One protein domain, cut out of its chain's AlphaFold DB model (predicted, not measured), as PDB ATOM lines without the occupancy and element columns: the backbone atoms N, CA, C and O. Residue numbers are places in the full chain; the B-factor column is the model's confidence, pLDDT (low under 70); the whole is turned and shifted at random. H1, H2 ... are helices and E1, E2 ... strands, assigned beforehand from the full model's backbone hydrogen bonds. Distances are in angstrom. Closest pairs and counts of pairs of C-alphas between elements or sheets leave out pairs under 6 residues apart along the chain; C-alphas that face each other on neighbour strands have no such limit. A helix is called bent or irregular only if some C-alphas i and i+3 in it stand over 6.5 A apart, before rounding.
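Overview. This is residues 213 to 374 of the 543 residues of an uncharacterized protein of Planctomycetaceae bacterium (UniProt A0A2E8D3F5). The domain is a closed barrel of seven strands, with two long, bent strands, E4 and E7, side by side along one part of the ring and five shorter strands, E1, E2, E3, E5 and E6, completing it. Short helices H2, H3 and H5 sit on the outside of the barrel, H1 lies near the last residues of E7, H4 leads away from the barrel just after E5, and two long loops, residues 285 to 304 and 319 to 337, make excursions from the ring. The printed part has 162 residues, with five named helices and seven named strands in the order E1 H1 E2 H2 E3 H3 E4 E5 H4 E6 H5 E7. The barrel is mixed, with parallel and antiparallel pairs, and the class is mixed, helices and strands. The whole is compact, with a radius of gyration of the C-alphas of 15.2 A and spans of 45 by 38 by 29 A.

Along the chain. The longest strand is E4, residues 273 to 284, 27.9 A from first to last C-alpha; it bends by 72 degrees at residue 281. E7, residues 360 to 370, is 26.5 A long and bends by 71 degrees at residue 367; its last C-alpha, that of Val 370, is at (25.279, -36.461, -49.097). The other strands are E1, residues 213 to 218, 15.9 A; E2, residues 234 to 239, 16.0 A; E3, residues 255 to 260, 16.2 A; E5, residues 305 to 308, 10.2 A; and E6, residues 338 to 341, 10.1 A. E1 begins at C-alpha 213, at (12.756, -41.123, -43.208). The helices are H1, residues 224 to 228; H2, residues 242 to 250, 12.2 A; H3, residues 263 to 267; H4, residues 310 to 318, 12.1 A; and H5, residues 350 to 353.

Arrangement. Round the barrel run E1, E3, E4, E7, E2, E5, E6 and back to E1. E4 and E7 are antiparallel, with N 276 and O 368 2.9 A apart and N 283 and O 361 2.8 A apart. E7 and E2 are antiparallel, with N 235 and O 364 at 2.7 A. E2 and E5 are parallel at 8 degrees, with N 307 and O 236 at 2.8 A. E5 and E6 are antiparallel, with N 339 and O 308 at 2.8 A. E6 and E1 are parallel at 54 degrees and close the ring, with N 217 and O 338 at 2.8 A. E1 and E3 are parallel, with N 214 and O 256 at 2.8 A, and E3 and E4 antiparallel, with N 277 and O 255 at 2.8 A; these quoted pairs are within hydrogen-bond range. H2 is on the barrel, outside it and over E2, at a height of 7.6 A over the sheet; on the local plane it stands at 3 degrees to E2, along the strands. Its closest C-alpha to E7 is that of Gly 245, 5.5 A from that of Tyr 360. H3 lies outside, only just over E3 with 3 of its C-alphas, at a height of 9.0 A. H5 lies outside too, only just over E2 with 3 of its C-alphas, at a height of 9.4 A. H1 is over E7 at a height of 9.8 A, the closest C-alphas being those of Leu 228 and Val 369, 6.1 A apart. H4 is on the barrel through its residues 310 to 313; the C-alphas of Asp 310 and Asp 339, in E6, are the closest at 6.8 A. H4 and H5 are close but not clearly touching, with Leu 313 and Asp 353 closest, their C-alphas 7.9 A apart. In H2, H3 and H4 every O i to N i+4 pair is within hydrogen-bond range; in H1 it is 0 of 1, beside 1 of 2 O i to N i+3 pairs, and H5 is too short for an O i to N i+4 pair.

Size, cuts and confidence. The two C-alphas farthest apart are those of Asp 287 and Thr 374, 45.5 A. The printed part has no cut. The links E4 to E5, 20 residues, and H4 to E6, 19 residues, are long; in the second, residues 327 to 328 pair with residues 334 to 335, antiparallel. The mean pLDDT of the printed part is 82.6, and 24 residues are under 70, among them residues 221 to 225, 286 to 289, 295 to 298, 319 to 323 and 330 to 333.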
ATOM      1  N   ILE A 213      12.524 -41.837 -41.951       86.00
ATOM      2  CA  ILE A 213      12.756 -41.123 -43.208       86.00
ATOM      3  C   ILE A 213      11.745 -39.984 -43.328       86.00
ATOM      4  O   ILE A 213      10.540 -40.224 -43.334       86.00
ATOM      5  N   LEU A 214      12.243 -38.757 -43.462       89.75
ATOM      6  CA  LEU A 214      11.443 -37.576 -43.768       89.75
ATOM      7  C   LEU A 214      11.619 -37.222 -45.241       89.75
ATOM      8  O   LEU A 214      12.743 -37.050 -45.716       89.75
ATOM      9  N   LEU A 215      10.508 -37.120 -45.963       90.69
ATOM     10  CA  LEU A 215      10.489 -36.739 -47.370       90.69
ATOM     11  C   LEU A 215      10.161 -35.256 -47.464       90.69
ATOM     12  O   LEU A 215       9.128 -34.829 -46.949       90.69
ATOM     13  N   ALA A 216      11.023 -34.477 -48.113       93.12
ATOM     14  CA  ALA A 216      10.820 -33.044 -48.241       93.12
ATOM     15  C   ALA A 216      11.112 -32.525 -49.651       93.12
ATOM     16  O   ALA A 216      11.972 -33.036 -50.375       93.12
ATOM     17  N   VAL A 217      10.397 -31.470 -50.030       92.06
ATOM     18  CA  VAL A 217      10.572 -30.753 -51.287       92.06
ATOM     19  C   VAL A 217      10.967 -29.319 -50.992       92.06
ATOM     20  O   VAL A 217      10.401 -28.629 -50.150       92.06
ATOM     21  N   ARG A 218      11.978 -28.863 -51.708       89.19
ATOM     22  CA  ARG A 218      12.586 -27.559 -51.524       89.19
ATOM     23  C   ARG A 218      11.702 -26.419 -52.036       89.19
ATOM     24  O   ARG A 218      11.134 -26.506 -53.121       89.19
ATOM     25  N   ARG A 219      11.658 -25.315 -51.283       83.56
ATOM     26  CA  ARG A 219      10.953 -24.073 -51.658       83.56
ATOM     27  C   ARG A 219      11.856 -23.030 -52.326       83.56
ATOM     28  O   ARG A 219      11.450 -22.417 -53.309       83.56
ATOM     29  N   ASN A 220      13.090 -22.865 -51.845       75.12
ATOM     30  CA  ASN A 220      14.032 -21.842 -52.332       75.12
ATOM     31  C   ASN A 220      15.171 -22.437 -53.166       75.12
ATOM     32  O   ASN A 220      15.323 -23.650 -53.198       75.12
ATOM     33  N   SER A 221      15.978 -21.615 -53.858       63.25
ATOM     34  CA  SER A 221      17.115 -22.095 -54.666       63.25
ATOM     35  C   SER A 221      18.527 -21.759 -54.183       63.25
ATOM     36  O   SER A 221      19.185 -20.963 -54.845       63.25
ATOM     37  N   PRO A 222      19.050 -22.399 -53.109       65.12
ATOM     38  CA  PRO A 222      20.477 -22.370 -52.800       65.12
ATOM     39  C   PRO A 222      21.354 -22.945 -53.924       65.12
ATOM     40  O   PRO A 222      20.933 -23.773 -54.737       65.12
ATOM     41  N   SER A 223      22.606 -22.520 -53.961       59.91
ATOM     42  CA  SER A 223      23.651 -23.138 -54.769       59.91
ATOM     43  C   SER A 223      24.072 -24.498 -54.181       59.91
ATOM     44  O   SER A 223      23.761 -24.832 -53.039       59.91
ATOM     45  N   GLY A 224      24.772 -25.325 -54.967       58.38
ATOM     46  CA  GLY A 224      25.236 -26.648 -54.524       58.38
ATOM     47  C   GLY A 224      26.210 -26.613 -53.335       58.38
ATOM     48  O   GLY A 224      26.218 -27.545 -52.533       58.38
ATOM     49  N   GLU A 225      27.001 -25.542 -53.205       62.59
ATOM     50  CA  GLU A 225      27.959 -25.349 -52.104       62.59
ATOM     51  C   GLU A 225      27.260 -25.044 -50.773       62.59
ATOM     52  O   GLU A 225      27.755 -25.438 -49.715       62.59
ATOM     53  N   ASP A 226      26.070 -24.441 -50.819       75.19
ATOM     54  CA  ASP A 226      25.320 -24.074 -49.617       75.19
ATOM     55  C   ASP A 226      24.879 -25.324 -48.836       75.19
ATOM     56  O   ASP A 226      24.848 -25.315 -47.608       75.19
ATOM     57  N   TRP A 227      24.595 -26.440 -49.518       85.25
ATOM     58  CA  TRP A 227      24.175 -27.685 -48.863       85.25
ATOM     59  C   TRP A 227      25.226 -28.245 -47.911       85.25
ATOM     60  O   TRP A 227      24.881 -28.735 -46.842       85.25
ATOM     61  N   LEU A 228      26.509 -28.176 -48.273       86.69
ATOM     62  CA  LEU A 228      27.579 -28.677 -47.410       86.69
ATOM     63  C   LEU A 228      27.731 -27.821 -46.146       86.69
ATOM     64  O   LEU A 228      28.155 -28.336 -45.113       86.69
ATOM     65  N   ALA A 229      27.338 -26.544 -46.204       86.19
ATOM     66  CA  ALA A 229      27.366 -25.640 -45.059       86.19
ATOM     67  C   ALA A 229      26.319 -25.982 -43.985       86.19
ATOM     68  O   ALA A 229      26.445 -25.506 -42.855       86.19
ATOM     69  N   LEU A 230      25.328 -26.828 -44.302       89.12
ATOM     70  CA  LEU A 230      24.380 -27.347 -43.315       89.12
ATOM     71  C   LEU A 230      24.999 -28.365 -42.358       89.12
ATOM     72  O   LEU A 230      24.432 -28.581 -41.295       89.12
ATOM     73  N   ALA A 231      26.141 -28.980 -42.681       91.56
ATOM     74  CA  ALA A 231      26.792 -29.905 -41.757       91.56
ATOM     75  C   ALA A 231      27.138 -29.204 -40.427       91.56
ATOM     76  O   ALA A 231      27.758 -28.139 -40.406       91.56
ATOM     77  N   GLY A 232      26.721 -29.800 -39.310       89.56
ATOM     78  CA  GLY A 232      26.829 -29.237 -37.961       89.56
ATOM     79  C   GLY A 232      25.821 -28.123 -37.648       89.56
ATOM     80  O   GLY A 232      25.955 -27.459 -36.621       89.56
ATOM     81  N   ARG A 233      24.836 -27.872 -38.522       92.50
ATOM     82  CA  ARG A 233      23.801 -26.846 -38.328       92.50
ATOM     83  C   ARG A 233      22.458 -27.453 -37.947       92.50
ATOM     84  O   ARG A 233      22.198 -28.635 -38.164       92.50
ATOM     85  N   GLY A 234      21.620 -26.610 -37.351       92.00
ATOM     86  CA  GLY A 234      20.280 -26.960 -36.905       92.00
ATOM     87  C   GLY A 234      19.226 -26.829 -38.000       92.00
ATOM     88  O   GLY A 234      19.268 -25.897 -38.802       92.00
ATOM     89  N   ILE A 235      18.246 -27.722 -37.980       94.94
ATOM     90  CA  ILE A 235      17.018 -27.679 -38.764       94.94
ATOM     91  C   ILE A 235      15.853 -27.698 -37.786       94.94
ATOM     92  O   ILE A 235      15.757 -28.593 -36.943       94.94
ATOM     93  N   TYR A 236      14.953 -26.731 -37.896       95.25
ATOM     94  CA  TYR A 236      13.687 -26.796 -37.183       95.25
ATOM     95  C   TYR A 236      12.694 -27.665 -37.951       95.25
ATOM     96  O   TYR A 236      12.466 -27.436 -39.132       95.25
ATOM     97  N   LEU A 237      12.099 -28.648 -37.281       94.69
ATOM     98  CA  LEU A 237      11.036 -29.485 -37.826       94.69
ATOM     99  C   LEU A 237       9.741 -29.232 -37.052       94.69
ATOM    100  O   LEU A 237       9.660 -29.507 -35.849       94.69
ATOM    101  N   GLN A 238       8.732 -28.746 -37.770       93.25
ATOM    102  CA  GLN A 238       7.355 -28.647 -37.307       93.25
ATOM    103  C   GLN A 238       6.600 -29.930 -37.654       93.25
ATOM    104  O   GLN A 238       6.594 -30.346 -38.809       93.25
ATOM    105  N   VAL A 239       5.908 -30.512 -36.673       90.75
ATOM    106  CA  VAL A 239       5.004 -31.642 -36.907       90.75
ATOM    107  C   VAL A 239       3.625 -31.328 -36.339       90.75
ATOM    108  O   VAL A 239       3.463 -31.075 -35.139       90.75
ATOM    109  N   LEU A 240       2.633 -31.300 -37.226       88.12
ATOM    110  CA  LEU A 240       1.243 -30.975 -36.902       88.12
ATOM    111  C   LEU A 240       0.411 -32.221 -36.568       88.12
ATOM    112  O   LEU A 240      -0.596 -32.096 -35.872       88.12
ATOM    113  N   ASP A 241       0.856 -33.397 -37.010       85.81
ATOM    114  CA  ASP A 241       0.237 -34.687 -36.723       85.81
ATOM    115  C   ASP A 241       0.888 -35.387 -35.512       85.81
ATOM    116  O   ASP A 241       2.091 -35.271 -35.255       85.81
ATOM    117  N   GLU A 242       0.077 -36.081 -34.713       85.00
ATOM    118  CA  GLU A 242       0.542 -36.755 -33.494       85.00
ATOM    119  C   GLU A 242       1.345 -38.024 -33.817       85.00
ATOM    120  O   GLU A 242       2.375 -38.268 -33.184       85.00
ATOM    121  N   ASP A 243       0.912 -38.812 -34.804       82.88
ATOM    122  CA  ASP A 243       1.526 -40.096 -35.139       82.88
ATOM    123  C   ASP A 243       2.898 -39.877 -35.788       82.88
ATOM    124  O   ASP A 243       3.884 -40.508 -35.385       82.88
ATOM    125  N   ASP A 244       2.999 -38.907 -36.703       84.56
ATOM    126  CA  ASP A 244       4.272 -38.484 -37.299       84.56
ATOM    127  C   ASP A 244       5.255 -37.997 -36.227       84.56
ATOM    128  O   ASP A 244       6.441 -38.348 -36.218       84.56
ATOM    129  N   GLY A 245       4.761 -37.210 -35.270       86.00
ATOM    130  CA  GLY A 245       5.583 -36.668 -34.199       86.00
ATOM    131  C   GLY A 245       6.091 -37.752 -33.251       86.00
ATOM    132  O   GLY A 245       7.268 -37.749 -32.883       86.00
ATOM    133  N   GLN A 246       5.251 -38.732 -32.909       84.81
ATOM    134  CA  GLN A 246       5.668 -39.895 -32.125       84.81
ATOM    135  C   GLN A 246       6.669 -40.777 -32.877       84.81
ATOM    136  O   GLN A 246       7.600 -41.295 -32.253       84.81
ATOM    137  N   LEU A 247       6.516 -40.933 -34.194       83.56
ATOM    138  CA  LEU A 247       7.454 -41.684 -35.025       83.56
ATOM    139  C   LEU A 247       8.846 -41.040 -35.001       83.56
ATOM    140  O   LEU A 247       9.833 -41.717 -34.707       83.56
ATOM    141  N   VAL A 248       8.925 -39.727 -35.234       85.50
ATOM    142  CA  VAL A 248      10.187 -38.975 -35.151       85.50
ATOM    143  C   VAL A 248      10.759 -39.043 -33.738       85.50
ATOM    144  O   VAL A 248      11.949 -39.296 -33.565       85.50
ATOM    145  N   TRP A 249       9.927 -38.902 -32.707       84.38
ATOM    146  CA  TRP A 249      10.369 -38.977 -31.316       84.38
ATOM    147  C   TRP A 249      11.019 -40.321 -30.961       84.38
ATOM    148  O   TRP A 249      12.038 -40.369 -30.270       84.38
ATOM    149  N   ARG A 250      10.438 -41.429 -31.431       82.81
ATOM    150  CA  ARG A 250      10.922 -42.792 -31.159       82.81
ATOM    151  C   ARG A 250      12.141 -43.184 -31.994       82.81
ATOM    152  O   ARG A 250      12.763 -44.195 -31.685       82.81
ATOM    153  N   SER A 251      12.527 -42.369 -32.980       76.06
ATOM    154  CA  SER A 251      13.676 -42.613 -33.869       76.06
ATOM    155  C   SER A 251      15.032 -42.684 -33.156       76.06
ATOM    156  O   SER A 251      16.030 -43.050 -33.769       76.06
ATOM    157  N   ASN A 252      15.099 -42.335 -31.864       68.69
ATOM    158  CA  ASN A 252      16.310 -42.437 -31.048       68.69
ATOM    159  C   ASN A 252      17.500 -41.674 -31.673       68.69
ATOM    160  O   ASN A 252      18.634 -42.154 -31.672       68.69
ATOM    161  N   ASN A 253      17.212 -40.483 -32.216       74.44
ATOM    162  CA  ASN A 253      18.136 -39.595 -32.932       74.44
ATOM    163  C   ASN A 253      18.588 -40.091 -34.315       74.44
ATOM    164  O   ASN A 253      19.652 -39.689 -34.775       74.44
ATOM    165  N   ARG A 254      17.804 -40.943 -34.980       77.06
ATOM    166  CA  ARG A 254      18.135 -41.499 -36.301       77.06
ATOM    167  C   ARG A 254      17.130 -41.048 -37.348       77.06
ATOM    168  O   ARG A 254      16.198 -41.777 -37.697       77.06
ATOM    169  N   VAL A 255      17.309 -39.818 -37.818       89.62
ATOM    170  CA  VAL A 255      16.428 -39.199 -38.808       89.62
ATOM    171  C   VAL A 255      17.202 -38.994 -40.103       89.62
ATOM    172  O   VAL A 255      18.241 -38.342 -40.113       89.62
ATOM    173  N   LEU A 256      16.685 -39.530 -41.204       90.56
ATOM    174  CA  LEU A 256      17.206 -39.277 -42.541       90.56
ATOM    175  C   LEU A 256      16.234 -38.359 -43.277       90.56
ATOM    176  O   LEU A 256      15.091 -38.737 -43.525       90.56
ATOM    177  N   VAL A 257      16.678 -37.160 -43.638       92.94
ATOM    178  CA  VAL A 257      15.881 -36.230 -44.443       92.94
ATOM    179  C   VAL A 257      16.304 -36.356 -45.900       92.94
ATOM    180  O   VAL A 257      17.469 -36.143 -46.236       92.94
ATOM    181  N   LEU A 258      15.355 -36.703 -46.765       91.56
ATOM    182  CA  LEU A 258      15.533 -36.771 -48.210       91.56
ATOM    183  C   LEU A 258      14.904 -35.527 -48.835       91.56
ATOM    184  O   LEU A 258      13.684 -35.359 -48.784       91.56
ATOM    185  N   VAL A 259      15.734 -34.653 -49.407       92.81
ATOM    186  CA  VAL A 259      15.298 -33.364 -49.954       92.81
ATOM    187  C   VAL A 259      15.419 -33.347 -51.475       92.81
ATOM    188  O   VAL A 259      16.522 -33.400 -52.025       92.81
ATOM    189  N   TRP A 260      14.283 -33.226 -52.163       90.75
ATOM    190  CA  TRP A 260      14.219 -33.023 -53.611       90.75
ATOM    191  C   TRP A 260      14.112 -31.543 -53.970       90.75
ATOM    192  O   TRP A 260      13.556 -30.739 -53.222       90.75
ATOM    193  N   ASN A 261      14.594 -31.187 -55.163       88.56
ATOM    194  CA  ASN A 261      14.448 -29.826 -55.681       88.56
ATOM    195  C   ASN A 261      12.993 -29.489 -56.037       88.56
ATOM    196  O   ASN A 261      12.635 -28.314 -56.030       88.56
ATOM    197  N   SER A 262      12.175 -30.493 -56.367       89.06
ATOM    198  CA  SER A 262      10.782 -30.317 -56.774       89.06
ATOM    199  C   SER A 262       9.979 -31.624 -56.627       89.06
ATOM    200  O   SER A 262      10.562 -32.710 -56.612       89.06
ATOM    201  N   GLU A 263       8.644 -31.547 -56.543       89.94
ATOM    202  CA  GLU A 263       7.788 -32.750 -56.582       89.94
ATOM    203  C   GLU A 263       7.956 -33.549 -57.892       89.94
ATOM    204  O   GLU A 263       8.026 -34.776 -57.815       89.94
ATOM    205  N   PRO A 264       8.083 -32.925 -59.087       89.44
ATOM    206  CA  PRO A 264       8.384 -33.661 -60.313       89.44
ATOM    207  C   PRO A 264       9.703 -34.436 -60.262       89.44
ATOM    208  O   PRO A 264       9.761 -35.550 -60.774       89.44
ATOM    209  N   ASP A 265      10.750 -33.891 -59.636       86.44
ATOM    210  CA  ASP A 265      12.019 -34.614 -59.472       86.44
ATOM    211  C   ASP A 265      11.846 -35.853 -58.592       86.44
ATOM    212  O   ASP A 265      12.410 -36.908 -58.889       86.44
ATOM    213  N   MET A 266      11.035 -35.734 -57.541       85.00
ATOM    214  CA  MET A 266      10.671 -36.857 -56.682       85.00
ATOM    215  C   MET A 266       9.862 -37.909 -57.450       85.00
ATOM    216  O   MET A 266      10.192 -39.092 -57.407       85.00
ATOM    217  N   ALA A 267       8.848 -37.487 -58.209       81.75
ATOM    218  CA  ALA A 267       8.033 -38.375 -59.036       81.75
ATOM    219  C   ALA A 267       8.850 -39.061 -60.147       81.75
ATOM    220  O   ALA A 267       8.538 -40.183 -60.526       81.75
ATOM    221  N   ALA A 268       9.911 -38.417 -60.637       77.75
ATOM    222  CA  ALA A 268      10.826 -38.947 -61.648       77.75
ATOM    223  C   ALA A 268      12.003 -39.754 -61.067       77.75
ATOM    224  O   ALA A 268      12.946 -40.054 -61.800       77.75
ATOM    225  N   ALA A 269      11.979 -40.075 -59.768       73.06
ATOM    226  CA  ALA A 269      13.027 -40.838 -59.087       73.06
ATOM    227  C   ALA A 269      14.432 -40.218 -59.197       73.06
ATOM    228  O   ALA A 269      15.446 -40.920 -59.247       73.06
ATOM    229  N   ARG A 270      14.522 -38.884 -59.266       80.25
ATOM    230  CA  ARG A 270      15.817 -38.198 -59.200       80.25
ATOM    231  C   ARG A 270      16.421 -38.387 -57.814       80.25
ATOM    232  O   ARG A 270      15.701 -38.503 -56.829       80.25
ATOM    233  N   GLN A 271      17.748 -38.395 -57.725       80.25
ATOM    234  CA  GLN A 271      18.415 -38.519 -56.432       80.25
ATOM    235  C   GLN A 271      18.204 -37.247 -55.588       80.25
ATOM    236  O   GLN A 271      18.464 -36.150 -56.094       80.25
ATOM    237  N   PRO A 272      17.751 -37.369 -54.327       86.69
ATOM    238  CA  PRO A 272      17.665 -36.244 -53.405       86.69
ATOM    239  C   PRO A 272      19.038 -35.875 -52.827       86.69
ATOM    240  O   PRO A 272      19.995 -36.649 -52.886       86.69
ATOM    241  N   VAL A 273      19.109 -34.708 -52.188       89.44
ATOM    242  CA  VAL A 273      20.120 -34.443 -51.156       89.44
ATOM    243  C   VAL A 273      19.712 -35.214 -49.902       89.44
ATOM    244  O   VAL A 273      18.555 -35.145 -49.490       89.44
ATOM    245  N   MET A 274      20.645 -35.936 -49.288       90.75
ATOM    246  CA  MET A 274      20.376 -36.686 -48.060       90.75
ATOM    247  C   MET A 274      21.051 -36.019 -46.872       90.75
ATOM    248  O   MET A 274      22.254 -35.742 -46.908       90.75
ATOM    249  N   LEU A 275      20.277 -35.790 -45.816       92.25
ATOM    250  CA  LEU A 275      20.748 -35.216 -44.563       92.25
ATOM    251  C   LEU A 275      20.568 -36.258 -43.464       92.25
ATOM    252  O   LEU A 275      19.442 -36.639 -43.142       92.25
ATOM    253  N   GLN A 276      21.678 -36.732 -42.908       91.75
ATOM    254  CA  GLN A 276      21.647 -37.546 -41.698       91.75
ATOM    255  C   GLN A 276      21.573 -36.601 -40.509       91.75
ATOM    256  O   GLN A 276      22.456 -35.760 -40.320       91.75
ATOM    257  N   CYS A 277      20.509 -36.731 -39.733       92.00
ATOM    258  CA  CYS A 277      20.160 -35.805 -38.679       92.00
ATOM    259  C   CYS A 277      19.980 -36.525 -37.344       92.00
ATOM    260  O   CYS A 277      19.368 -37.595 -37.271       92.00
ATOM    261  N   ARG A 278      20.415 -35.862 -36.271       90.75
ATOM    262  CA  ARG A 278      20.120 -36.255 -34.892       90.75
ATOM    263  C   ARG A 278      19.163 -35.276 -34.228       90.75
ATOM    264  O   ARG A 278      19.257 -34.068 -34.432       90.75
ATOM    265  N   ILE A 279      18.270 -35.769 -33.377       89.56
ATOM    266  CA  ILE A 279      17.407 -34.898 -32.573       89.56
ATOM    267  C   ILE A 279      18.236 -34.380 -31.394       89.56
ATOM    268  O   ILE A 279      18.770 -35.151 -30.603       89.56
ATOM    269  N   THR A 280      18.359 -33.062 -31.278       84.38
ATOM    270  CA  THR A 280      19.116 -32.416 -30.188       84.38
ATOM    271  C   THR A 280      18.207 -31.724 -29.191       84.38
ATOM    272  O   THR A 280      18.520 -31.634 -28.005       84.38
ATOM    273  N   THR A 281      17.056 -31.241 -29.644       81.62
ATOM    274  CA  THR A 281      16.033 -30.655 -28.783       81.62
ATOM    275  C   THR A 281      14.663 -31.059 -29.295       81.62
ATOM    276  O   THR A 281      14.428 -31.097 -30.500       81.62
ATOM    277  N   SER A 282      13.749 -31.358 -28.381       82.44
ATOM    278  CA  SER A 282      12.361 -31.662 -28.697       82.44
ATOM    279  C   SER A 282      11.431 -30.923 -27.746       82.44
ATOM    280  O   SER A 282      11.710 -30.761 -26.555       82.44
ATOM    281  N   LYS A 283      10.303 -30.464 -28.270       82.88
ATOM    282  CA  LYS A 283       9.211 -29.883 -27.498       82.88
ATOM    283  C   LYS A 283       7.925 -30.550 -27.950       82.88
ATOM    284  O   LYS A 283       7.553 -30.480 -29.116       82.88
ATOM    285  N   ALA A 284       7.300 -31.251 -27.014       80.00
ATOM    286  CA  ALA A 284       6.017 -31.891 -27.230       80.00
ATOM    287  C   ALA A 284       4.888 -30.894 -26.936       80.00
ATOM    288  O   ALA A 284       5.024 -30.021 -26.069       80.00
ATOM    289  N   GLY A 285       3.792 -31.013 -27.675       72.31
ATOM    290  CA  GLY A 285       2.585 -30.218 -27.500       72.31
ATOM    291  C   GLY A 285       1.896 -30.507 -26.166       72.31
ATOM    292  O   GLY A 285       2.177 -31.494 -25.492       72.31
ATOM    293  N   ILE A 286       0.964 -29.631 -25.785       65.94
ATOM    294  CA  ILE A 286       0.288 -29.664 -24.471       65.94
ATOM    295  C   ILE A 286      -0.512 -30.957 -24.253       65.94
ATOM    296  O   ILE A 286      -0.649 -31.403 -23.118       65.94
ATOM    297  N   ASP A 287      -0.996 -31.571 -25.333       62.94
ATOM    298  CA  ASP A 287      -1.786 -32.805 -25.284       62.94
ATOM    299  C   ASP A 287      -0.917 -34.077 -25.295       62.94
ATOM    300  O   ASP A 287      -1.441 -35.184 -25.186       62.94
ATOM    301  N   SER A 288       0.407 -33.940 -25.431       64.81
ATOM    302  CA  SER A 288       1.317 -35.078 -25.525       64.81
ATOM    303  C   SER A 288       1.675 -35.630 -24.146       64.81
ATOM    304  O   SER A 288       1.974 -34.892 -23.206       64.81
ATOM    305  N   GLN A 289       1.724 -36.958 -24.031       62.44
ATOM    306  CA  GLN A 289       2.193 -37.636 -22.816       62.44
ATOM    307  C   GLN A 289       3.728 -37.642 -22.683       62.44
ATOM    308  O   GLN A 289       4.265 -38.070 -21.657       62.44
ATOM    309  N   LEU A 290       4.452 -37.187 -23.712       71.19
ATOM    310  CA  LEU A 290       5.913 -37.201 -23.777       71.19
ATOM    311  C   LEU A 290       6.500 -35.880 -23.253       71.19
ATOM    312  O   LEU A 290       6.005 -34.799 -23.555       71.19
ATOM    313  N   ARG A 291       7.585 -35.945 -22.467       70.44
ATOM    314  CA  ARG A 291       8.263 -34.743 -21.944       70.44
ATOM    315  C   ARG A 291       9.332 -34.232 -22.912       70.44
ATOM    316  O   ARG A 291      10.274 -34.958 -23.209       70.44
ATOM    317  N   GLY A 292       9.209 -32.969 -23.330       71.19
ATOM    318  CA  GLY A 292      10.217 -32.203 -24.084       71.19
ATOM    319  C   GLY A 292      11.579 -32.122 -23.398       71.19
ATOM    320  O   GLY A 292      11.653 -32.013 -22.174       71.19
ATOM    321  N   THR A 293      12.656 -32.114 -24.185       73.94
ATOM    322  CA  THR A 293      13.992 -31.708 -23.715       73.94
ATOM    323  C   THR A 293      14.197 -30.195 -23.792       73.94
ATOM    324  O   THR A 293      15.090 -29.663 -23.133       73.94
ATOM    325  N   ASN A 294      13.349 -29.482 -24.540       74.06
ATOM    326  CA  ASN A 294      13.321 -28.029 -24.532       74.06
ATOM    327  C   ASN A 294      12.778 -27.523 -23.188       74.06
ATOM    328  O   ASN A 294      11.584 -27.620 -22.907       74.06
ATOM    329  N   GLN A 295      13.667 -26.976 -22.360       66.25
ATOM    330  CA  GLN A 295      13.306 -26.403 -21.062       66.25
ATOM    331  C   GLN A 295      12.799 -24.955 -21.170       66.25
ATOM    332  O   GLN A 295      12.348 -24.385 -20.177       66.25
ATOM    333  N   SER A 296      12.863 -24.350 -22.361       65.19
ATOM    334  CA  SER A 296      12.324 -23.016 -22.611       65.19
ATOM    335  C   SER A 296      10.802 -23.060 -22.746       65.19
ATOM    336  O   SER A 296      10.244 -23.876 -23.480       65.19
ATOM    337  N   ALA A 297      10.117 -22.109 -22.107       62.84
ATOM    338  CA  ALA A 297       8.692 -21.862 -22.343       62.84
ATOM    339  C   ALA A 297       8.414 -21.278 -23.751       62.84
ATOM    340  O   ALA A 297       7.256 -21.157 -24.154       62.84
ATOM    341  N   ALA A 298       9.468 -20.917 -24.493       62.62
ATOM    342  CA  ALA A 298       9.456 -20.109 -25.711       62.62
ATOM    343  C   ALA A 298       9.928 -20.925 -26.956       62.62
ATOM    344  O   ALA A 298      10.093 -22.147 -26.837       62.62
ATOM    345  N   PRO A 299      10.039 -20.326 -28.163       76.56
ATOM    346  CA  PRO A 299      10.276 -21.054 -29.414       76.56
ATOM    347  C   PRO A 299      11.679 -21.680 -29.497       76.56
ATOM    348  O   PRO A 299      12.595 -21.297 -28.769       76.56
ATOM    349  N   VAL A 300      11.833 -22.673 -30.375       84.06
ATOM    350  CA  VAL A 300      13.141 -23.224 -30.768       84.06
ATOM    351  C   VAL A 300      13.830 -22.173 -31.640       84.06
ATOM    352  O   VAL A 300      13.200 -21.658 -32.554       84.06
ATOM    353  N   ALA A 301      15.088 -21.834 -31.369       84.00
ATOM    354  CA  ALA A 301      15.839 -20.808 -32.101       84.00
ATOM    355  C   ALA A 301      17.230 -21.323 -32.500       84.00
ATOM    356  O   ALA A 301      17.702 -22.312 -31.937       84.00
ATOM    357  N   GLY A 302      17.891 -20.636 -33.439       84.00
ATOM    358  CA  GLY A 302      19.266 -20.953 -33.863       84.00
ATOM    359  C   GLY A 302      19.390 -22.052 -34.926       84.00
ATOM    360  O   GLY A 302      20.471 -22.617 -35.090       84.00
ATOM    361  N   PHE A 303      18.302 -22.358 -35.636       90.50
ATOM    362  CA  PHE A 303      18.316 -23.234 -36.805       90.50
ATOM    363  C   PHE A 303      18.640 -22.437 -38.081       90.50
ATOM    364  O   PHE A 303      18.333 -21.254 -38.178       90.50
ATOM    365  N   GLU A 304      19.253 -23.095 -39.063       91.56
ATOM    366  CA  GLU A 304      19.639 -22.515 -40.363       91.56
ATOM    367  C   GLU A 304      18.690 -22.951 -41.493       91.56
ATOM    368  O   GLU A 304      18.642 -22.334 -42.560       91.56
ATOM    369  N   ALA A 305      17.918 -24.014 -41.261       93.56
ATOM    370  CA  ALA A 305      16.905 -24.523 -42.175       93.56
ATOM    371  C   ALA A 305      15.623 -24.897 -41.429       93.56
ATOM    372  O   ALA A 305      15.618 -25.085 -40.209       93.56
ATOM    373  N   VAL A 306      14.537 -25.033 -42.179       94.56
ATOM    374  CA  VAL A 306      13.213 -25.375 -41.651       94.56
ATOM    375  C   VAL A 306      12.557 -26.466 -42.495       94.56
ATOM    376  O   VAL A 306      12.695 -26.490 -43.721       94.56
ATOM    377  N   ILE A 307      11.835 -27.358 -41.821       95.25
ATOM    378  CA  ILE A 307      10.957 -28.377 -42.392       95.25
ATOM    379  C   ILE A 307       9.566 -28.177 -41.794       95.25
ATOM    380  O   ILE A 307       9.414 -28.207 -40.570       95.25
ATOM    381  N   TRP A 308       8.560 -27.965 -42.637       93.44
ATOM    382  CA  TRP A 308       7.181 -27.759 -42.190       93.44
ATOM    383  C   TRP A 308       6.173 -28.190 -43.253       93.44
ATOM    384  O   TRP A 308       6.540 -28.416 -44.404       93.44
ATOM    385  N   ASP A 309       4.909 -28.334 -42.865       88.81
ATOM    386  CA  ASP A 309       3.811 -28.580 -43.800       88.81
ATOM    387  C   ASP A 309       3.005 -27.287 -43.974       88.81
ATOM    388  O   ASP A 309       2.078 -26.996 -43.217       88.81
ATOM    389  N   ASP A 310       3.395 -26.478 -44.962       86.06
ATOM    390  CA  ASP A 310       2.758 -25.193 -45.272       86.06
ATOM    391  C   ASP A 310       1.274 -25.361 -45.630       86.06
ATOM    392  O   ASP A 310       0.425 -24.543 -45.272       86.06
ATOM    393  N   ALA A 311       0.947 -26.457 -46.320       82.06
ATOM    394  CA  ALA A 311      -0.403 -26.735 -46.775       82.06
ATOM    395  C   ALA A 311      -1.311 -27.154 -45.613       82.06
ATOM    396  O   ALA A 311      -2.431 -26.648 -45.498       82.06
ATOM    397  N   GLU A 312      -0.842 -28.038 -44.730       83.81
ATOM    398  CA  GLU A 312      -1.597 -28.411 -43.534       83.81
ATOM    399  C   GLU A 312      -1.707 -27.241 -42.551       83.81
ATOM    400  O   GLU A 312      -2.793 -27.004 -42.010       83.81
ATOM    401  N   LEU A 313      -0.650 -26.440 -42.396       84.50
ATOM    402  CA  LEU A 313      -0.686 -25.211 -41.604       84.50
ATOM    403  C   LEU A 313      -1.760 -24.242 -42.129       84.50
ATOM    404  O   LEU A 313      -2.616 -23.786 -41.365       84.50
ATOM    405  N   ALA A 314      -1.771 -23.972 -43.437       82.19
ATOM    406  CA  ALA A 314      -2.759 -23.103 -44.072       82.19
ATOM    407  C   ALA A 314      -4.192 -23.657 -43.963       82.19
ATOM    408  O   ALA A 314      -5.140 -22.886 -43.767       82.19
ATOM    409  N   ALA A 315      -4.368 -24.980 -44.053       81.50
ATOM    410  CA  ALA A 315      -5.663 -25.637 -43.882       81.50
ATOM    411  C   ALA A 315      -6.198 -25.489 -42.447       81.50
ATOM    412  O   ALA A 315      -7.377 -25.170 -42.257       81.50
ATOM    413  N   GLN A 316      -5.336 -25.659 -41.436       81.25
ATOM    414  CA  GLN A 316      -5.702 -25.488 -40.027       81.25
ATOM    415  C   GLN A 316      -6.024 -24.025 -39.683       81.25
ATOM    416  O   GLN A 316      -6.969 -23.768 -38.937       81.25
ATOM    417  N   GLN A 317      -5.303 -23.061 -40.262       80.69
ATOM    418  CA  GLN A 317      -5.552 -21.631 -40.036       80.69
ATOM    419  C   GLN A 317      -6.864 -21.141 -40.668       80.69
ATOM    420  O   GLN A 317      -7.569 -20.328 -40.070       80.69
ATOM    421  N   ASN A 318      -7.221 -21.642 -41.855       77.56
ATOM    422  CA  ASN A 318      -8.349 -21.115 -42.633       77.56
ATOM    423  C   ASN A 318      -9.656 -21.916 -42.497       77.56
ATOM    424  O   ASN A 318     -10.640 -21.577 -43.154       77.56
ATOM    425  N   SER A 319      -9.703 -22.968 -41.665       64.81
ATOM    426  CA  SER A 319     -10.885 -23.840 -41.491       64.81
ATOM    427  C   SER A 319     -11.485 -24.362 -42.818       64.81
ATOM    428  O   SER A 319     -12.674 -24.680 -42.887       64.81
ATOM    429  N   GLN A 320     -10.684 -24.444 -43.889       60.25
ATOM    430  CA  GLN A 320     -11.088 -24.910 -45.219       60.25
ATOM    431  C   GLN A 320     -10.362 -26.205 -45.607       60.25
ATOM    432  O   GLN A 320      -9.209 -26.435 -45.253       60.25
ATOM    433  N   ARG A 321     -11.069 -27.063 -46.358       54.91
ATOM    434  CA  ARG A 321     -10.576 -28.343 -46.887       54.91
ATOM    435  C   ARG A 321      -9.494 -28.110 -47.941       54.91
ATOM    436  O   ARG A 321      -9.812 -27.771 -49.075       54.91
ATOM    437  N   GLY A 322      -8.247 -28.382 -47.587       56.34
ATOM    438  CA  GLY A 322      -7.162 -28.459 -48.554       56.34
ATOM    439  C   GLY A 322      -5.906 -29.031 -47.928       56.34
ATOM    440  O   GLY A 322      -4.947 -28.303 -47.732       56.34
ATOM    441  N   ARG A 323      -5.910 -30.327 -47.591       65.31
ATOM    442  CA  ARG A 323      -4.639 -31.037 -47.388       65.31
ATOM    443  C   ARG A 323      -3.920 -31.113 -48.732       65.31
ATOM    444  O   ARG A 323      -4.587 -31.307 -49.754       65.31
ATOM    445  N   ARG A 324      -2.590 -30.966 -48.731       75.31
ATOM    446  CA  ARG A 324      -1.771 -31.231 -49.919       75.31
ATOM    447  C   ARG A 324      -2.134 -32.631 -50.428       75.31
ATOM    448  O   ARG A 324      -2.169 -33.569 -49.626       75.31
ATOM    449  N   PRO A 325      -2.485 -32.793 -51.713       78.81
ATOM    450  CA  PRO A 325      -2.652 -34.126 -52.257       78.81
ATOM    451  C   PRO A 325      -1.312 -34.864 -52.137       78.81
ATOM    452  O   PRO A 325      -0.263 -34.244 -52.328       78.81
ATOM    453  N   PRO A 326      -1.323 -36.162 -51.806       83.25
ATOM    454  CA  PRO A 326      -0.088 -36.917 -51.701       83.25
ATOM    455  C   PRO A 326       0.648 -36.932 -53.045       83.25
ATOM    456  O   PRO A 326       0.034 -36.969 -54.116       83.25
ATOM    457  N   VAL A 327       1.977 -36.934 -52.990       83.19
ATOM    458  CA  VAL A 327       2.818 -37.071 -54.179       83.19
ATOM    459  C   VAL A 327       2.865 -38.541 -54.565       83.19
ATOM    460  O   VAL A 327       3.177 -39.404 -53.742       83.19
ATOM    461  N   ARG A 328       2.573 -38.839 -55.832       82.38
ATOM    462  CA  ARG A 328       2.727 -40.187 -56.378       82.38
ATOM    463  C   ARG A 328       4.161 -40.391 -56.860       82.38
ATOM    464  O   ARG A 328       4.608 -39.733 -57.795       82.38
ATOM    465  N   LEU A 329       4.868 -41.312 -56.218       71.81
ATOM    466  CA  LEU A 329       6.204 -41.753 -56.606       71.81
ATOM    467  C   LEU A 329       6.149 -42.565 -57.908       71.81
ATOM    468  O   LEU A 329       5.110 -43.126 -58.262       71.81
ATOM    469  N   TRP A 330       7.285 -42.696 -58.591       64.50
ATOM    470  CA  TRP A 330       7.438 -43.537 -59.789       64.50
ATOM    471  C   TRP A 330       7.063 -45.006 -59.548       64.50
ATOM    472  O   TRP A 330       6.607 -45.678 -60.465       64.50
ATOM    473  N   SER A 331       7.203 -45.489 -58.308       61.28
ATOM    474  CA  SER A 331       6.767 -46.824 -57.880       61.28
ATOM    475  C   SER A 331       5.242 -46.971 -57.827       61.28
ATOM    476  O   SER A 331       4.723 -48.030 -57.489       61.28
ATOM    477  N   GLY A 332       4.498 -45.901 -58.116       66.56
ATOM    478  CA  GLY A 332       3.045 -45.845 -58.041       66.56
ATOM    479  C   GLY A 332       2.504 -45.541 -56.644       66.56
ATOM    480  O   GLY A 332       1.300 -45.306 -56.537       66.56
ATOM    481  N   ARG A 333       3.362 -45.505 -55.613       69.06
ATOM    482  CA  ARG A 333       3.001 -45.253 -54.211       69.06
ATOM    483  C   ARG A 333       2.735 -43.772 -53.941       69.06
ATOM    484  O   ARG A 333       3.477 -42.913 -54.400       69.06
ATOM    485  N   GLU A 334       1.720 -43.491 -53.136       78.50
ATOM    486  CA  GLU A 334       1.399 -42.148 -52.650       78.50
ATOM    487  C   GLU A 334       2.093 -41.864 -51.310       78.50
ATOM    488  O   GLU A 334       2.087 -42.708 -50.408       78.50
ATOM    489  N   VAL A 335       2.712 -40.687 -51.185       77.75
ATOM    490  CA  VAL A 335       3.421 -40.247 -49.975       77.75
ATOM    491  C   VAL A 335       3.091 -38.800 -49.613       77.75
ATOM    492  O   VAL A 335       2.839 -37.971 -50.487       77.75
ATOM    493  N   GLN A 336       3.118 -38.498 -48.316       84.25
ATOM    494  CA  GLN A 336       3.095 -37.122 -47.818       84.25
ATOM    495  C   GLN A 336       4.509 -36.543 -47.851       84.25
ATOM    496  O   GLN A 336       5.485 -37.263 -47.623       84.25
ATOM    497  N   VAL A 337       4.615 -35.256 -48.174       88.69
ATOM    498  CA  VAL A 337       5.899 -34.570 -48.334       88.69
ATOM    499  C   VAL A 337       5.874 -33.233 -47.612       88.69
ATOM    500  O   VAL A 337       4.932 -32.454 -47.751       88.69
ATOM    501  N   TYR A 338       6.938 -32.970 -46.867       92.88
ATOM    502  CA  TYR A 338       7.153 -31.704 -46.185       92.88
ATOM    503  C   TYR A 338       7.758 -30.668 -47.135       92.88
ATOM    504  O   TYR A 338       8.350 -30.998 -48.165       92.88
ATOM    505  N   ASP A 339       7.655 -29.401 -46.770       92.88
ATOM    506  CA  ASP A 339       8.409 -28.322 -47.389       92.88
ATOM    507  C   ASP A 339       9.757 -28.142 -46.691       92.88
ATOM    508  O   ASP A 339       9.872 -28.315 -45.479       92.88
ATOM    509  N   PHE A 340      10.787 -27.807 -47.467       94.25
ATOM    510  CA  PHE A 340      12.141 -27.553 -46.984       94.25
ATOM    511  C   PHE A 340      12.623 -26.175 -47.440       94.25
ATOM    512  O   PHE A 340      12.643 -25.875 -48.640       94.25
ATOM    513  N   GLU A 341      13.089 -25.352 -46.505       91.88
ATOM    514  CA  GLU A 341      13.707 -24.061 -46.812       91.88
ATOM    515  C   GLU A 341      15.087 -23.929 -46.177       91.88
ATOM    516  O   GLU A 341      15.283 -24.165 -44.986       91.88
ATOM    517  N   PHE A 342      16.035 -23.509 -47.015       88.44
ATOM    518  CA  PHE A 342      17.407 -23.204 -46.652       88.44
ATOM    519  C   PHE A 342      18.020 -22.221 -47.675       88.44
ATOM    520  O   PHE A 342      17.810 -22.419 -48.878       88.44
ATOM    521  N   PRO A 343      18.789 -21.205 -47.242       86.12
ATOM    522  CA  PRO A 343      18.829 -20.695 -45.871       86.12
ATOM    523  C   PRO A 343      17.456 -20.164 -45.461       86.12
ATOM    524  O   PRO A 343      16.718 -19.626 -46.290       86.12
ATOM    525  N   THR A 344      17.106 -20.352 -44.196       87.81
ATOM    526  CA  THR A 344      15.849 -19.842 -43.657       87.81
ATOM    527  C   THR A 344      15.940 -18.355 -43.324       87.81
ATOM    528  O   THR A 344      16.985 -17.864 -42.899       87.81
ATOM    529  N   GLN A 345      14.839 -17.625 -43.499       88.19
ATOM    530  CA  GLN A 345      14.727 -16.240 -43.018       88.19
ATOM    531  C   GLN A 345      14.191 -16.144 -41.581       88.19
ATOM    532  O   GLN A 345      14.135 -15.049 -41.015       88.19
ATOM    533  N   PHE A 346      13.777 -17.269 -40.994       89.38
ATOM    534  CA  PHE A 346      13.153 -17.310 -39.679       89.38
ATOM    535  C   PHE A 346      14.212 -17.387 -38.574       89.38
ATOM    536  O   PHE A 346      15.132 -18.196 -38.618       89.38
ATOM    537  N   ALA A 347      14.076 -16.530 -37.566       85.94
ATOM    538  CA  ALA A 347      14.962 -16.466 -36.410       85.94
ATOM    539  C   ALA A 347      14.569 -17.468 -35.308       85.94
ATOM    540  O   ALA A 347      15.422 -17.896 -34.524       85.94
ATOM    541  N   ASP A 348      13.284 -17.832 -35.232       90.38
ATOM    542  CA  ASP A 348      12.765 -18.813 -34.284       90.38
ATOM    543  C   ASP A 348      11.492 -19.518 -34.788       90.38
ATOM    544  O   ASP A 348      10.857 -19.109 -35.764       90.38
ATOM    545  N   SER A 349      11.115 -20.604 -34.108       90.19
ATOM    546  CA  SER A 349      10.024 -21.480 -34.525       90.19
ATOM    547  C   SER A 349       8.642 -20.835 -34.467       90.19
ATOM    548  O   SER A 349       7.744 -21.286 -35.174       90.19
ATOM    549  N   SER A 350       8.446 -19.765 -33.690       89.19
ATOM    550  CA  SER A 350       7.139 -19.100 -33.611       89.19
ATOM    551  C   SER A 350       6.754 -18.422 -34.925       89.19
ATOM    552  O   SER A 350       5.570 -18.314 -35.239       89.19
ATOM    553  N   GLN A 351       7.749 -18.016 -35.719       89.88
ATOM    554  CA  GLN A 351       7.529 -17.407 -37.029       89.88
ATOM    555  C   GLN A 351       7.072 -18.425 -38.086       89.88
ATOM    556  O   GLN A 351       6.404 -18.032 -39.037       89.88
ATOM    557  N   ILE A 352       7.387 -19.712 -37.891       89.25
ATOM    558  CA  ILE A 352       6.895 -20.831 -38.709       89.25
ATOM    559  C   ILE A 352       5.533 -21.316 -38.208       89.25
ATOM    560  O   ILE A 352       4.618 -21.542 -38.990       89.25
ATOM    561  N   ASP A 353       5.383 -21.468 -36.894       88.50
ATOM    562  CA  ASP A 353       4.157 -21.987 -36.281       88.50
ATOM    563  C   ASP A 353       2.957 -21.057 -36.461       88.50
ATOM    564  O   ASP A 353       1.805 -21.496 -36.557       88.50
ATOM    565  N   GLY A 354       3.220 -19.751 -36.519       84.75
ATOM    566  CA  GLY A 354       2.179 -18.741 -36.580       84.75
ATOM    567  C   GLY A 354       1.239 -18.854 -35.378       84.75
ATOM    568  O   GLY A 354       1.665 -18.857 -34.222       84.75
ATOM    569  N   SER A 355      -0.066 -18.920 -35.642       82.56
ATOM    570  CA  SER A 355      -1.099 -19.070 -34.607       82.56
ATOM    571  C   SER A 355      -1.423 -20.525 -34.252       82.56
ATOM    572  O   SER A 355      -2.133 -20.767 -33.272       82.56
ATOM    573  N   VAL A 356      -0.924 -21.490 -35.029       82.81
ATOM    574  CA  VAL A 356      -1.177 -22.918 -34.823       82.81
ATOM    575  C   VAL A 356      -0.136 -23.459 -33.856       82.81
ATOM    576  O   VAL A 356       1.037 -23.112 -33.924       82.81
ATOM    577  N   ARG A 357      -0.561 -24.308 -32.920       82.94
ATOM    578  CA  ARG A 357       0.365 -24.992 -32.013       82.94
ATOM    579  C   ARG A 357       0.707 -26.359 -32.599       82.94
ATOM    580  O   ARG A 357      -0.193 -27.198 -32.641       82.94
ATOM    581  N   PRO A 358       1.966 -26.606 -33.000       87.25
ATOM    582  CA  PRO A 358       2.374 -27.924 -33.462       87.25
ATOM    583  C   PRO A 358       2.190 -28.968 -32.367       87.25
ATOM    584  O   PRO A 358       2.322 -28.669 -31.173       87.25
ATOM    585  N   LYS A 359       1.928 -30.208 -32.781       88.25
ATOM    586  CA  LYS A 359       1.928 -31.352 -31.866       88.25
ATOM    587  C   LYS A 359       3.338 -31.657 -31.401       88.25
ATOM    588  O   LYS A 359       3.537 -31.929 -30.221       88.25
ATOM    589  N   TYR A 360       4.319 -31.507 -32.288       89.50
ATOM    590  CA  TYR A 360       5.722 -31.626 -31.937       89.50
ATOM    591  C   TYR A 360       6.582 -30.599 -32.664       89.50
ATOM    592  O   TYR A 360       6.310 -30.184 -33.789       89.50
ATOM    593  N   GLN A 361       7.648 -30.203 -31.983       91.19
ATOM    594  CA  GLN A 361       8.682 -29.308 -32.473       91.19
ATOM    595  C   GLN A 361      10.031 -29.977 -32.224       91.19
ATOM    596  O   GLN A 361      10.336 -30.338 -31.082       91.19
ATOM    597  N   PHE A 362      10.853 -30.115 -33.258       91.69
ATOM    598  CA  PHE A 362      12.181 -30.710 -33.138       91.69
ATOM    599  C   PHE A 362      13.260 -29.756 -33.640       91.69
ATOM    600  O   PHE A 362      13.067 -29.024 -34.606       91.69
ATOM    601  N   HIS A 363      14.411 -29.791 -32.978       92.31
ATOM    602  CA  HIS A 363      15.664 -29.262 -33.491       92.31
ATOM    603  C   HIS A 363      16.530 -30.447 -33.915       92.31
ATOM    604  O   HIS A 363      16.975 -31.242 -33.077       92.31
ATOM    605  N   LEU A 364      16.727 -30.581 -35.220       93.56
ATOM    606  CA  LEU A 364      17.541 -31.617 -35.832       93.56
ATOM    607  C   LEU A 364      18.922 -31.039 -36.140       93.56
ATOM    608  O   LEU A 364      19.019 -30.052 -36.851       93.56
ATOM    609  N   GLU A 365      19.994 -31.625 -35.627       93.50
ATOM    610  CA  GLU A 365      21.349 -31.255 -36.044       93.50
ATOM    611  C   GLU A 365      21.785 -32.159 -37.192       93.50
ATOM    612  O   GLU A 365      21.687 -33.384 -37.084       93.50
ATOM    613  N   VAL A 366      22.262 -31.560 -38.280       93.50
ATOM    614  CA  VAL A 366      22.763 -32.293 -39.444       93.50
ATOM    615  C   VAL A 366      24.162 -32.805 -39.140       93.50
ATOM    616  O   VAL A 366      25.116 -32.035 -39.064       93.50
ATOM    617  N   GLU A 367      24.315 -34.114 -39.010       92.06
ATOM    618  CA  GLU A 367      25.621 -34.743 -38.812       92.06
ATOM    619  C   GLU A 367      26.363 -34.888 -40.141       92.06
ATOM    620  O   GLU A 367      27.584 -34.731 -40.212       92.06
ATOM    621  N   ARG A 368      25.618 -35.167 -41.216       90.75
ATOM    622  CA  ARG A 368      26.189 -35.468 -42.526       90.75
ATOM    623  C   ARG A 368      25.286 -35.021 -43.665       90.75
ATOM    624  O   ARG A 368      24.071 -35.183 -43.609       90.75
ATOM    625  N   VAL A 369      25.920 -34.546 -44.735       90.06
ATOM    626  CA  VAL A 369      25.277 -34.188 -46.004       90.06
ATOM    627  C   VAL A 369      25.827 -35.079 -47.116       90.06
ATOM    628  O   VAL A 369      27.043 -35.173 -47.295       90.06
ATOM    629  N   VAL A 370      24.938 -35.713 -47.881       87.81
ATOM    630  CA  VAL A 370      25.279 -36.461 -49.097       87.81
ATOM    631  C   VAL A 370      24.592 -35.796 -50.286       87.81
ATOM    632  O   VAL A 370      23.367 -35.698 -50.343       87.81
ATOM    633  N   LEU A 371      25.401 -35.308 -51.227       86.44
ATOM    634  CA  LEU A 371      24.925 -34.668 -52.452       86.44
ATOM    635  C   LEU A 371      24.548 -35.724 -53.504       86.44
ATOM    636  O   LEU A 371      25.194 -36.775 -53.551       86.44
ATOM    637  N   PRO A 372      23.575 -35.440 -54.387       82.62
ATOM    638  CA  PRO A 372      23.259 -36.323 -55.502       82.62
ATOM    639  C   PRO A 372      24.466 -36.473 -56.436       82.62
ATOM    640  O   PRO A 372      25.226 -35.524 -56.675       82.62
ATOM    641  N   ALA A 373      24.640 -37.671 -56.992       74.69
ATOM    642  CA  ALA A 373      25.666 -37.917 -57.993       74.69
ATOM    643  C   ALA A 373      25.245 -37.300 -59.337       74.69
ATOM    644  O   ALA A 373      24.162 -37.579 -59.851       74.69
ATOM    645  N   THR A 374      26.111 -36.482 -59.939       66.81
ATOM    646  CA  THR A 374      25.901 -35.946 -61.292       66.81
ATOM    647  C   THR A 374      26.878 -36.620 -62.260       66.81
ATOM    648  O   THR A 374      28.092 -36.493 -62.120       66.81
TER     649      THR A 374